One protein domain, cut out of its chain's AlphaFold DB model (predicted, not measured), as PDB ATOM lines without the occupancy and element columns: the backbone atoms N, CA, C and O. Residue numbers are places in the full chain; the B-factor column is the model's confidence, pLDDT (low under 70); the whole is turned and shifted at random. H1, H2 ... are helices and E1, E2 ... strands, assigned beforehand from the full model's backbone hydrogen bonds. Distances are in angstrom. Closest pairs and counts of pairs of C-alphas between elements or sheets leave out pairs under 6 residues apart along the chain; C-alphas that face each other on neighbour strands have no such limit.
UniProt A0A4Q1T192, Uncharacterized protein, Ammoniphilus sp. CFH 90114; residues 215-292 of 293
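What this domain is: This is residues 215 to 292 of the 293 residues of an uncharacterized protein of Ammoniphilus sp. CFH 90114 (UniProt A0A4Q1T192). A three-stranded sheet, E2 E1 E5, and the small hairpin sheet E3 E4 stand partly face to face with their strands crossed, and a pair of helices, H1 and H2, sits at one end of them. H1 and H2 are about perpendicular to each other, and the later part of H2, residues 253 to 258, packs beside E3. The printed part has 78 residues, with five named strands and two named helices in the order E1 E2 H1 H2 E3 E4 E5; both sheets are antiparallel, and the class is mixed, helices and strands. The whole is compact, with a radius of gyration of the C-alphas of 12.3 A and spans of 37 by 29 by 18 A.

Where its parts are: In the larger sheet, E1 is residues 217 to 223, 18.3 A long, and begins at C-alpha 217 at (24.824, -43.389, -54.129). E2 is residues 226 to 232, 18.4 A, and E5 is residues 286 to 291, 14.5 A, ending at C-alpha 291 at (27.303, -41.851, -57.498). E3, residues 266 to 270, and E4, residues 278 to 282, are each 12.9 A long. H1 is residues 236 to 243, 10.4 A, and H2 is residues 247 to 258, 16.8 A, beginning at C-alpha 247 at (14.993, -31.410, -41.784).

How they stand to each other: E1 is the inner strand of the sheet E2 E1 E5. E1 and E2 form a hairpin, with N 219 and O 230 at 2.8 A. E1 and E5 are antiparallel at 168 degrees, with N 218 and O 290 at 2.8 A. The hairpin E3 and E4 has N 267 and O 281 at 2.9 A. The two sheets make a sandwich, two sheets face to face: the facing parts are 10.0 A centre to centre, with the strands of one at 46 degrees to those of the other. The closest C-alphas of E1 and E4 are those of Gln 223 and Pro 282, 6.9 A apart. H1 and H2 touch, closest at the C-alphas of Ala 240 and Ala 250, 5.1 A, and are about perpendicular at 83 degrees. The closest C-alphas of H2 and E3 are those of Asp 257 and Asn 268, 6.2 A. Neither helix is on the larger sheet. Every O i to N i+4 pair is within hydrogen-bond range in H1, and 7 of 8 are in H2.

The domain as a whole: The C-alphas of Gly 225 and Thr 246, the two farthest apart, are 36.9 A apart. The printed part has no cut, and no link is long. The mean pLDDT of the printed part is 88.9; residues 257 to 263 are under 70.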
ATOM      1  N   GLN A 215      25.628 -36.661 -51.614       93.38
ATOM      2  CA  GLN A 215      24.969 -37.167 -52.818       93.38
ATOM      3  C   GLN A 215      24.209 -38.474 -52.579       93.38
ATOM      4  O   GLN A 215      24.377 -39.139 -51.554       93.38
ATOM      5  N   LYS A 216      23.378 -38.847 -53.554       95.31
ATOM      6  CA  LYS A 216      22.802 -40.190 -53.653       95.31
ATOM      7  C   LYS A 216      23.847 -41.142 -54.222       95.31
ATOM      8  O   LYS A 216      24.599 -40.769 -55.123       95.31
ATOM      9  N   VAL A 217      23.889 -42.354 -53.694       95.81
ATOM     10  CA  VAL A 217      24.824 -43.389 -54.129       95.81
ATOM     11  C   VAL A 217      24.102 -44.712 -54.317       95.81
ATOM     12  O   VAL A 217      23.159 -45.023 -53.587       95.81
ATOM     13  N   LYS A 218      24.587 -45.500 -55.269       96.31
ATOM     14  CA  LYS A 218      24.339 -46.930 -55.343       96.31
ATOM     15  C   LYS A 218      25.495 -47.641 -54.652       96.31
ATOM     16  O   LYS A 218      26.661 -47.350 -54.904       96.31
ATOM     17  N   LEU A 219      25.162 -48.552 -53.755       95.31
ATOM     18  CA  LEU A 219      26.111 -49.271 -52.924       95.31
ATOM     19  C   LEU A 219      25.917 -50.771 -53.119       95.31
ATOM     20  O   LEU A 219      24.785 -51.245 -53.087       95.31
ATOM     21  N   VAL A 220      27.014 -51.506 -53.293       95.31
ATOM     22  CA  VAL A 220      27.018 -52.973 -53.383       95.31
ATOM     23  C   VAL A 220      27.763 -53.535 -52.182       95.31
ATOM     24  O   VAL A 220      28.891 -53.134 -51.886       95.31
ATOM     25  N   PHE A 221      27.142 -54.473 -51.474       94.06
ATOM     26  CA  PHE A 221      27.695 -55.061 -50.258       94.06
ATOM     27  C   PHE A 221      27.325 -56.533 -50.128       94.06
ATOM     28  O   PHE A 221      26.371 -57.002 -50.739       94.06
ATOM     29  N   SER A 222      28.076 -57.279 -49.317       90.00
ATOM     30  CA  SER A 222      27.700 -58.650 -48.963       90.00
ATOM     31  C   SER A 222      27.271 -58.760 -47.511       90.00
ATOM     32  O   SER A 222      28.009 -58.363 -46.609       90.00
ATOM     33  N   GLN A 223      26.134 -59.403 -47.273       87.69
ATOM     34  CA  GLN A 223      25.657 -59.743 -45.939       87.69
ATOM     35  C   GLN A 223      25.279 -61.219 -45.913       87.69
ATOM     36  O   GLN A 223      24.539 -61.698 -46.767       87.69
ATOM     37  N   ASN A 224      25.833 -61.966 -44.953       83.31
ATOM     38  CA  ASN A 224      25.619 -63.413 -44.822       83.31
ATOM     39  C   ASN A 224      25.911 -64.212 -46.111       83.31
ATOM     40  O   ASN A 224      25.298 -65.243 -46.366       83.31
ATOM     41  N   GLY A 225      26.876 -63.747 -46.912       81.31
ATOM     42  CA  GLY A 225      27.270 -64.382 -48.174       81.31
ATOM     43  C   GLY A 225      26.389 -64.030 -49.377       81.31
ATOM     44  O   GLY A 225      26.682 -64.489 -50.474       81.31
ATOM     45  N   VAL A 226      25.356 -63.204 -49.194       89.12
ATOM     46  CA  VAL A 226      24.493 -62.713 -50.272       89.12
ATOM     47  C   VAL A 226      24.938 -61.311 -50.669       89.12
ATOM     48  O   VAL A 226      25.091 -60.451 -49.800       89.12
ATOM     49  N   ILE A 227      25.159 -61.096 -51.967       93.25
ATOM     50  CA  ILE A 227      25.429 -59.771 -52.537       93.25
ATOM     51  C   ILE A 227      24.100 -59.028 -52.673       93.25
ATOM     52  O   ILE A 227      23.131 -59.585 -53.183       93.25
ATOM     53  N   GLN A 228      24.069 -57.793 -52.194       94.56
ATOM     54  CA  GLN A 228      22.916 -56.905 -52.211       94.56
ATOM     55  C   GLN A 228      23.329 -55.544 -52.765       94.56
ATOM     56  O   GLN A 228      24.474 -55.117 -52.591       94.56
ATOM     57  N   ASP A 229      22.380 -54.862 -53.395       95.00
ATOM     58  CA  ASP A 229      22.494 -53.475 -53.806       95.00
ATOM     59  C   ASP A 229      21.519 -52.581 -53.032       95.00
ATOM     60  O   ASP A 229      20.453 -53.006 -52.587       95.00
ATOM     61  N   LEU A 230      21.920 -51.331 -52.822       96.06
ATOM     62  CA  LEU A 230      21.141 -50.342 -52.089       96.06
ATOM     63  C   LEU A 230      21.337 -48.964 -52.712       96.06
ATOM     64  O   LEU A 230      22.469 -48.509 -52.881       96.06
ATOM     65  N   ILE A 231      20.236 -48.269 -52.997       96.56
ATOM     66  CA  ILE A 231      20.264 -46.845 -53.341       96.56
ATOM     67  C   ILE A 231      20.039 -46.052 -52.057       96.56
ATOM     68  O   ILE A 231      18.990 -46.157 -51.423       96.56
ATOM     69  N   THR A 232      21.026 -45.253 -51.665       96.00
ATOM     70  CA  THR A 232      21.037 -44.592 -50.359       96.00
ATOM     71  C   THR A 232      21.650 -43.194 -50.391       96.00
ATOM     72  O   THR A 232      22.197 -42.743 -51.399       96.00
ATOM     73  N   THR A 233      21.520 -42.468 -49.283       94.44
ATOM     74  CA  THR A 233      22.159 -41.176 -49.040       94.44
ATOM     75  C   THR A 233      22.121 -40.830 -47.554       94.44
ATOM     76  O   THR A 233      21.237 -41.277 -46.825       94.44
ATOM     77  N   PHE A 234      23.027 -39.954 -47.124       93.44
ATOM     78  CA  PHE A 234      22.906 -39.214 -45.867       93.44
ATOM     79  C   PHE A 234      22.664 -37.717 -46.094       93.44
ATOM     80  O   PHE A 234      22.813 -36.912 -45.175       93.44
ATOM     81  N   ASN A 235      22.310 -37.308 -47.314       94.38
ATOM     82  CA  ASN A 235      21.894 -35.940 -47.579       94.38
ATOM     83  C   ASN A 235      20.581 -35.648 -46.835       94.38
ATOM     84  O   ASN A 235      19.533 -36.201 -47.161       94.38
ATOM     85  N   ILE A 236      20.646 -34.771 -45.837       94.00
ATOM     86  CA  ILE A 236      19.570 -34.570 -44.854       94.00
ATOM     87  C   ILE A 236      18.274 -34.099 -45.516       94.00
ATOM     88  O   ILE A 236      17.199 -34.553 -45.137       94.00
ATOM     89  N   HIS A 237      18.369 -33.238 -46.532       94.88
ATOM     90  CA  HIS A 237      17.207 -32.772 -47.289       94.88
ATOM     91  C   HIS A 237      16.553 -33.919 -48.059       94.88
ATOM     92  O   HIS A 237      15.352 -34.132 -47.943       94.88
ATOM     93  N   THR A 238      17.356 -34.736 -48.742       94.94
ATOM     94  CA  THR A 238      16.847 -35.920 -49.446       94.94
ATOM     95  C   THR A 238      16.191 -36.910 -48.480       94.94
ATOM     96  O   THR A 238      15.150 -37.480 -48.796       94.94
ATOM     97  N   VAL A 239      16.772 -37.108 -47.292       94.31
ATOM     98  CA  VAL A 239      16.200 -37.976 -46.252       94.31
ATOM     99  C   VAL A 239      14.892 -37.397 -45.703       94.31
ATOM    100  O   VAL A 239      13.942 -38.150 -45.496       94.31
ATOM    101  N   ALA A 240      14.821 -36.082 -45.485       95.12
ATOM    102  CA  ALA A 240      13.611 -35.397 -45.036       95.12
ATOM    103  C   ALA A 240      12.464 -35.583 -46.037       95.12
ATOM    104  O   ALA A 240      11.384 -36.031 -45.647       95.12
ATOM    105  N   ASP A 241      12.735 -35.360 -47.325       94.75
ATOM    106  CA  ASP A 241      11.765 -35.537 -48.409       94.75
ATOM    107  C   ASP A 241      11.312 -36.999 -48.528       94.75
ATOM    108  O   ASP A 241      10.114 -37.288 -48.567       94.75
ATOM    109  N   TRP A 242      12.261 -37.941 -48.510       94.44
ATOM    110  CA  TRP A 242      11.980 -39.378 -48.576       94.44
ATOM    111  C   TRP A 242      11.095 -39.846 -47.409       94.44
ATOM    112  O   TRP A 242      10.108 -40.558 -47.621       94.44
ATOM    113  N   LYS A 243      11.373 -39.405 -46.175       93.19
ATOM    114  CA  LYS A 243      10.530 -39.732 -45.010       93.19
ATOM    115  C   LYS A 243       9.229 -38.928 -44.965       93.19
ATOM    116  O   LYS A 243       8.271 -39.396 -44.358       93.19
ATOM    117  N   GLY A 244       9.163 -37.761 -45.605       94.44
ATOM    118  CA  GLY A 244       8.072 -36.798 -45.436       94.44
ATOM    119  C   GLY A 244       8.068 -36.144 -44.050       94.44
ATOM    120  O   GLY A 244       7.010 -36.019 -43.443       94.44
ATOM    121  N   VAL A 245       9.246 -35.789 -43.531       95.19
ATOM    122  CA  VAL A 245       9.441 -35.190 -42.194       95.19
ATOM    123  C   VAL A 245      10.252 -33.899 -42.291       95.19
ATOM    124  O   VAL A 245      10.769 -33.556 -43.352       95.19
ATOM    125  N   THR A 246      10.393 -33.171 -41.185       96.81
ATOM    126  CA  THR A 246      11.218 -31.956 -41.163       96.81
ATOM    127  C   THR A 246      12.717 -32.272 -41.269       96.81
ATOM    128  O   THR A 246      13.181 -33.340 -40.866       96.81
ATOM    129  N   VAL A 247      13.516 -31.303 -41.736       95.56
ATOM    130  CA  VAL A 247      14.993 -31.410 -41.784       95.56
ATOM    131  C   VAL A 247      15.583 -31.736 -40.406       95.56
ATOM    132  O   VAL A 247      16.499 -32.546 -40.301       95.56
ATOM    133  N   ALA A 248      15.030 -31.159 -39.335       94.75
ATOM    134  CA  ALA A 248      15.493 -31.407 -37.971       94.75
ATOM    135  C   ALA A 248      15.226 -32.852 -37.506       94.75
ATOM    136  O   ALA A 248      16.054 -33.449 -36.819       94.75
ATOM    137  N   GLU A 249      14.088 -33.436 -37.884       92.88
ATOM    138  CA  GLU A 249      13.769 -34.838 -37.584       92.88
ATOM    139  C   GLU A 249      14.617 -35.805 -38.415       92.88
ATOM    140  O   GLU A 249      15.086 -36.817 -37.891       92.88
ATOM    141  N   ALA A 250      14.866 -35.478 -39.686       91.75
ATOM    142  CA  ALA A 250      15.771 -36.238 -40.542       91.75
ATOM    143  C   ALA A 250      17.206 -36.236 -39.994       91.75
ATOM    144  O   ALA A 250      17.818 -37.300 -39.906       91.75
ATOM    145  N   GLN A 251      17.704 -35.077 -39.545       91.31
ATOM    146  CA  GLN A 251      19.019 -34.950 -38.908       91.31
ATOM    147  C   GLN A 251      19.141 -35.886 -37.706       91.31
ATOM    148  O   GLN A 251      20.065 -36.693 -37.643       91.31
ATOM    149  N   LYS A 252      18.170 -35.836 -36.783       89.06
ATOM    150  CA  LYS A 252      18.158 -36.698 -35.594       89.06
ATOM    151  C   LYS A 252      18.159 -38.180 -35.955       89.06
ATOM    152  O   LYS A 252      18.832 -38.958 -35.289       89.06
ATOM    153  N   ALA A 253      17.419 -38.577 -36.992       86.06
ATOM    154  CA  ALA A 253      17.373 -39.969 -37.431       86.06
ATOM    155  C   ALA A 253      18.725 -40.454 -37.980       86.06
ATOM    156  O   ALA A 253      19.142 -41.563 -37.658       86.06
ATOM    157  N   VAL A 254      19.415 -39.625 -38.771       85.06
ATOM    158  CA  VAL A 254      20.750 -39.939 -39.308       85.06
ATOM    159  C   VAL A 254      21.805 -39.967 -38.193       85.06
ATOM    160  O   VAL A 254      22.613 -40.891 -38.122       85.06
ATOM    161  N   GLU A 255      21.786 -38.985 -37.289       83.19
ATOM    162  CA  GLU A 255      22.746 -38.890 -36.182       83.19
ATOM    163  C   GLU A 255      22.588 -40.008 -35.151       83.19
ATOM    164  O   GLU A 255      23.593 -40.521 -34.656       83.19
ATOM    165  N   ALA A 256      21.349 -40.390 -34.825       75.75
ATOM    166  CA  ALA A 256      21.069 -41.429 -33.837       75.75
ATOM    167  C   ALA A 256      21.707 -42.771 -34.207       75.75
ATOM    168  O   ALA A 256      22.107 -43.516 -33.316       75.75
ATOM    169  N   ASP A 257      21.818 -43.066 -35.501       67.62
ATOM    170  CA  ASP A 257      22.439 -44.293 -35.970       67.62
ATOM    171  C   ASP A 257      23.970 -44.229 -35.975       67.62
ATOM    172  O   ASP A 257      24.632 -45.081 -35.384       67.62
ATOM    173  N   TRP A 258      24.536 -43.186 -36.587       62.81
ATOM    174  CA  TRP A 258      25.987 -42.996 -36.659       62.81
ATOM    175  C   TRP A 258      26.634 -42.922 -35.268       62.81
ATOM    176  O   TRP A 258      27.738 -43.425 -35.054       62.81
ATOM    177  N   LEU A 259      25.947 -42.306 -34.305       61.44
ATOM    178  CA  LEU A 259      26.432 -42.190 -32.933       61.44
ATOM    179  C   LEU A 259      26.120 -43.423 -32.082       61.44
ATOM    180  O   LEU A 259      26.522 -43.443 -30.919       61.44
ATOM    181  N   ASN A 260      25.425 -44.435 -32.616       67.50
ATOM    182  CA  ASN A 260      25.022 -45.595 -31.840       67.50
ATOM    183  C   ASN A 260      26.235 -46.491 -31.537       67.50
ATOM    184  O   ASN A 260      26.720 -47.208 -32.416       67.50
ATOM    185  N   PRO A 261      26.705 -46.548 -30.275       56.72
ATOM    186  CA  PRO A 261      27.837 -47.397 -29.911       56.72
ATOM    187  C   PRO A 261      27.522 -48.899 -30.033       56.72
ATOM    188  O   PRO A 261      28.441 -49.713 -29.927       56.72
ATOM    189  N   LEU A 262      26.249 -49.269 -30.226       63.44
ATOM    190  CA  LEU A 262      25.786 -50.643 -30.421       63.44
ATOM    191  C   LEU A 262      25.902 -51.110 -31.882       63.44
ATOM    192  O   LEU A 262      25.974 -52.316 -32.113       63.44
ATOM    193  N   SER A 263      25.990 -50.194 -32.854       69.81
ATOM    194  CA  SER A 263      26.072 -50.499 -34.296       69.81
ATOM    195  C   SER A 263      27.505 -50.800 -34.763       69.81
ATOM    196  O   SER A 263      27.934 -50.392 -35.840       69.81
ATOM    197  N   LEU A 264      28.302 -51.500 -33.950       79.94
ATOM    198  CA  LEU A 264      29.709 -51.748 -34.266       79.94
ATOM    199  C   LEU A 264      29.870 -52.469 -35.616       79.94
ATOM    200  O   LEU A 264      29.420 -53.600 -35.767       79.94
ATOM    201  N   GLY A 265      30.586 -51.845 -36.556       81.00
ATOM    202  CA  GLY A 265      30.880 -52.424 -37.874       81.00
ATOM    203  C   GLY A 265      29.728 -52.337 -38.882       81.00
ATOM    204  O   GLY A 265      29.850 -52.879 -39.981       81.00
ATOM    205  N   TYR A 266      28.650 -51.630 -38.536       87.38
ATOM    206  CA  TYR A 266      27.489 -51.399 -39.388       87.38
ATOM    207  C   TYR A 266      27.183 -49.900 -39.511       87.38
ATOM    208  O   TYR A 266      27.473 -49.125 -38.604       87.38
ATOM    209  N   LEU A 267      26.574 -49.507 -40.629       88.75
ATOM    210  CA  LEU A 267      25.846 -48.245 -40.778       88.75
ATOM    211  C   LEU A 267      24.397 -48.581 -41.135       88.75
ATOM    212  O   LEU A 267      24.185 -49.336 -42.080       88.75
ATOM    213  N   ASN A 268      23.407 -48.033 -40.437       90.00
ATOM    214  CA  ASN A 268      22.030 -48.078 -40.916       90.00
ATOM    215  C   ASN A 268      21.820 -46.971 -41.948       90.00
ATOM    216  O   ASN A 268      21.832 -45.775 -41.652       90.00
ATOM    217  N   LEU A 269      21.614 -47.393 -43.187       91.38
ATOM    218  CA  LEU A 269      21.479 -46.515 -44.337       91.38
ATOM    219  C   LEU A 269      20.006 -46.433 -44.766       91.38
ATOM    220  O   LEU A 269      19.327 -47.462 -44.761       91.38
ATOM    221  N   PRO A 270      19.480 -45.251 -45.143       93.31
ATOM    222  CA  PRO A 270      18.161 -45.143 -45.763       93.31
ATOM    223  C   PRO A 270      18.076 -45.984 -47.038       93.31
ATOM    224  O   PRO A 270      18.949 -45.861 -47.897       93.31
ATOM    225  N   ASP A 271      17.021 -46.777 -47.198       94.81
ATOM    226  CA  ASP A 271      16.692 -47.388 -48.484       94.81
ATOM    227  C   ASP A 271      15.777 -46.450 -49.266       94.81
ATOM    228  O   ASP A 271      14.580 -46.341 -49.002       94.81
ATOM    229  N   LEU A 272      16.338 -45.741 -50.243       94.38
ATOM    230  CA  LEU A 272      15.561 -44.793 -51.040       94.38
ATOM    231  C   LEU A 272      14.530 -45.479 -51.948       94.38
ATOM    232  O   LEU A 272      13.651 -44.798 -52.474       94.38
ATOM    233  N   SER A 273      14.593 -46.805 -52.088       92.19
ATOM    234  CA  SER A 273      13.608 -47.617 -52.810       92.19
ATOM    235  C   SER A 273      12.376 -47.926 -51.952       92.19
ATOM    236  O   SER A 273      11.292 -48.147 -52.491       92.19
ATOM    237  N   LEU A 274      12.520 -47.919 -50.621       89.62
ATOM    238  CA  LEU A 274      11.477 -48.286 -49.660       89.62
ATOM    239  C   LEU A 274      11.248 -47.158 -48.653       89.62
ATOM    240  O   LEU A 274      12.084 -46.850 -47.807       89.62
ATOM    241  N   ARG A 275      10.081 -46.513 -48.720       85.69
ATOM    242  CA  ARG A 275       9.800 -45.314 -47.920       85.69
ATOM    243  C   ARG A 275       9.933 -45.571 -46.412       85.69
ATOM    244  O   ARG A 275       9.232 -46.408 -45.854       85.69
ATOM    245  N   GLY A 276      10.783 -44.786 -45.747       83.94
ATOM    246  CA  GLY A 276      10.945 -44.782 -44.289       83.94
ATOM    247  C   GLY A 276      11.759 -45.941 -43.704       83.94
ATOM    248  O   GLY A 276      11.889 -46.011 -42.481       83.94
ATOM    249  N   GLN A 277      12.326 -46.818 -44.535       90.12
ATOM    250  CA  GLN A 277      13.090 -47.981 -44.095       90.12
ATOM    251  C   GLN A 277      14.599 -47.713 -44.038       90.12
ATOM    252  O   GLN A 277      15.193 -47.179 -44.971       90.12
ATOM    253  N   PHE A 278      15.228 -48.123 -42.938       90.06
ATOM    254  CA  PHE A 278      16.682 -48.146 -42.796       90.06
ATOM    255  C   PHE A 278      17.182 -49.587 -42.872       90.06
ATOM    256  O   PHE A 278      16.537 -50.498 -42.349       90.06
ATOM    257  N   VAL A 279      18.333 -49.782 -43.508       90.75
ATOM    258  CA  VAL A 279      18.951 -51.091 -43.726       90.75
ATOM    259  C   VAL A 279      20.335 -51.118 -43.069       90.75
ATOM    260  O   VAL A 279      21.148 -50.238 -43.359       90.75
ATOM    261  N   PRO A 280      20.637 -52.110 -42.206       89.94
ATOM    262  CA  PRO A 280      21.963 -52.273 -41.617       89.94
ATOM    263  C   PRO A 280      22.960 -52.776 -42.659       89.94
ATOM    264  O   PRO A 280      22.927 -53.940 -43.063       89.94
ATOM    265  N   VAL A 281      23.895 -51.916 -43.047       90.81
ATOM    266  CA  VAL A 281      24.934 -52.218 -44.028       90.81
ATOM    267  C   VAL A 281      26.263 -52.512 -43.324       90.81
ATOM    268  O   VAL A 281      26.773 -51.663 -42.588       90.81
ATOM    269  N   PRO A 282      26.861 -53.701 -43.529       89.81
ATOM    270  CA  PRO A 282      28.162 -54.044 -42.969       89.81
ATOM    271  C   PRO A 282      29.284 -53.242 -43.640       89.81
ATOM    272  O   PRO A 282      29.679 -53.521 -44.771       89.81
ATOM    273  N   LEU A 283      29.868 -52.295 -42.901       88.75
ATOM    274  CA  LEU A 283      30.952 -51.418 -43.368       88.75
ATOM    275  C   LEU A 283      32.141 -52.184 -43.944       88.75
ATOM    276  O   LEU A 283      32.763 -51.769 -44.919       88.75
ATOM    277  N   LEU A 284      32.473 -53.306 -43.311       89.38
ATOM    278  CA  LEU A 284      33.637 -54.111 -43.654       89.38
ATOM    279  C   LEU A 284      33.364 -55.099 -44.798       89.38
ATOM    280  O   LEU A 284      34.237 -55.905 -45.113       89.38
ATOM    281  N   HIS A 285      32.192 -55.029 -45.427       90.06
ATOM    282  CA  HIS A 285      31.802 -55.862 -46.565       90.06
ATOM    283  C   HIS A 285      31.202 -55.034 -47.713       90.06
ATOM    284  O   HIS A 285      30.367 -55.533 -48.467       90.06
ATOM    285  N   LEU A 286      31.623 -53.771 -47.829       91.56
ATOM    286  CA  LEU A 286      31.337 -52.918 -48.979       91.56
ATOM    287  C   LEU A 286      32.250 -53.292 -50.150       91.56
ATOM    288  O   LEU A 286      33.475 -53.299 -49.994       91.56
ATOM    289  N   HIS A 287      31.647 -53.567 -51.305       91.44
ATOM    290  CA  HIS A 287      32.344 -53.947 -52.538       91.44
ATOM    291  C   HIS A 287      32.456 -52.781 -53.508       91.44
ATOM    292  O   HIS A 287      33.528 -52.566 -54.064       91.44
ATOM    293  N   GLU A 288      31.382 -52.002 -53.664       92.81
ATOM    294  CA  GLU A 288      31.327 -50.886 -54.615       92.81
ATOM    295  C   GLU A 288      30.477 -49.730 -54.076       92.81
ATOM    296  O   GLU A 288      29.518 -49.930 -53.321       92.81
ATOM    297  N   ILE A 289      30.849 -48.509 -54.468       92.75
ATOM    298  CA  ILE A 289      30.107 -47.274 -54.206       92.75
ATOM    299  C   ILE A 289      30.157 -46.435 -55.482       92.75
ATOM    300  O   ILE A 289      31.233 -46.013 -55.902       92.75
ATOM    301  N   GLU A 290      28.993 -46.147 -56.050       93.94
ATOM    302  CA  GLU A 290      28.851 -45.368 -57.277       93.94
ATOM    303  C   GLU A 290      27.913 -44.176 -57.045       93.94
ATOM    304  O   GLU A 290      26.862 -44.337 -56.419       93.94
ATOM    305  N   PRO A 291      28.248 -42.962 -57.515       93.25
ATOM    306  CA  PRO A 291      27.303 -41.851 -57.498       93.25
ATOM    307  C   PRO A 291      26.101 -42.168 -58.395       93.25
ATOM    308  O   PRO A 291      26.270 -42.620 -59.528       93.25
ATOM    309  N   CYS A 292      24.889 -41.885 -57.919       89.94
ATOM    310  CA  CYS A 292      23.723 -41.875 -58.800       89.94
ATOM    311  C   CYS A 292      23.759 -40.588 -59.631       89.94
ATOM    312  O   CYS A 292      23.751 -39.498 -59.052       89.94
TER     313      CYS A 292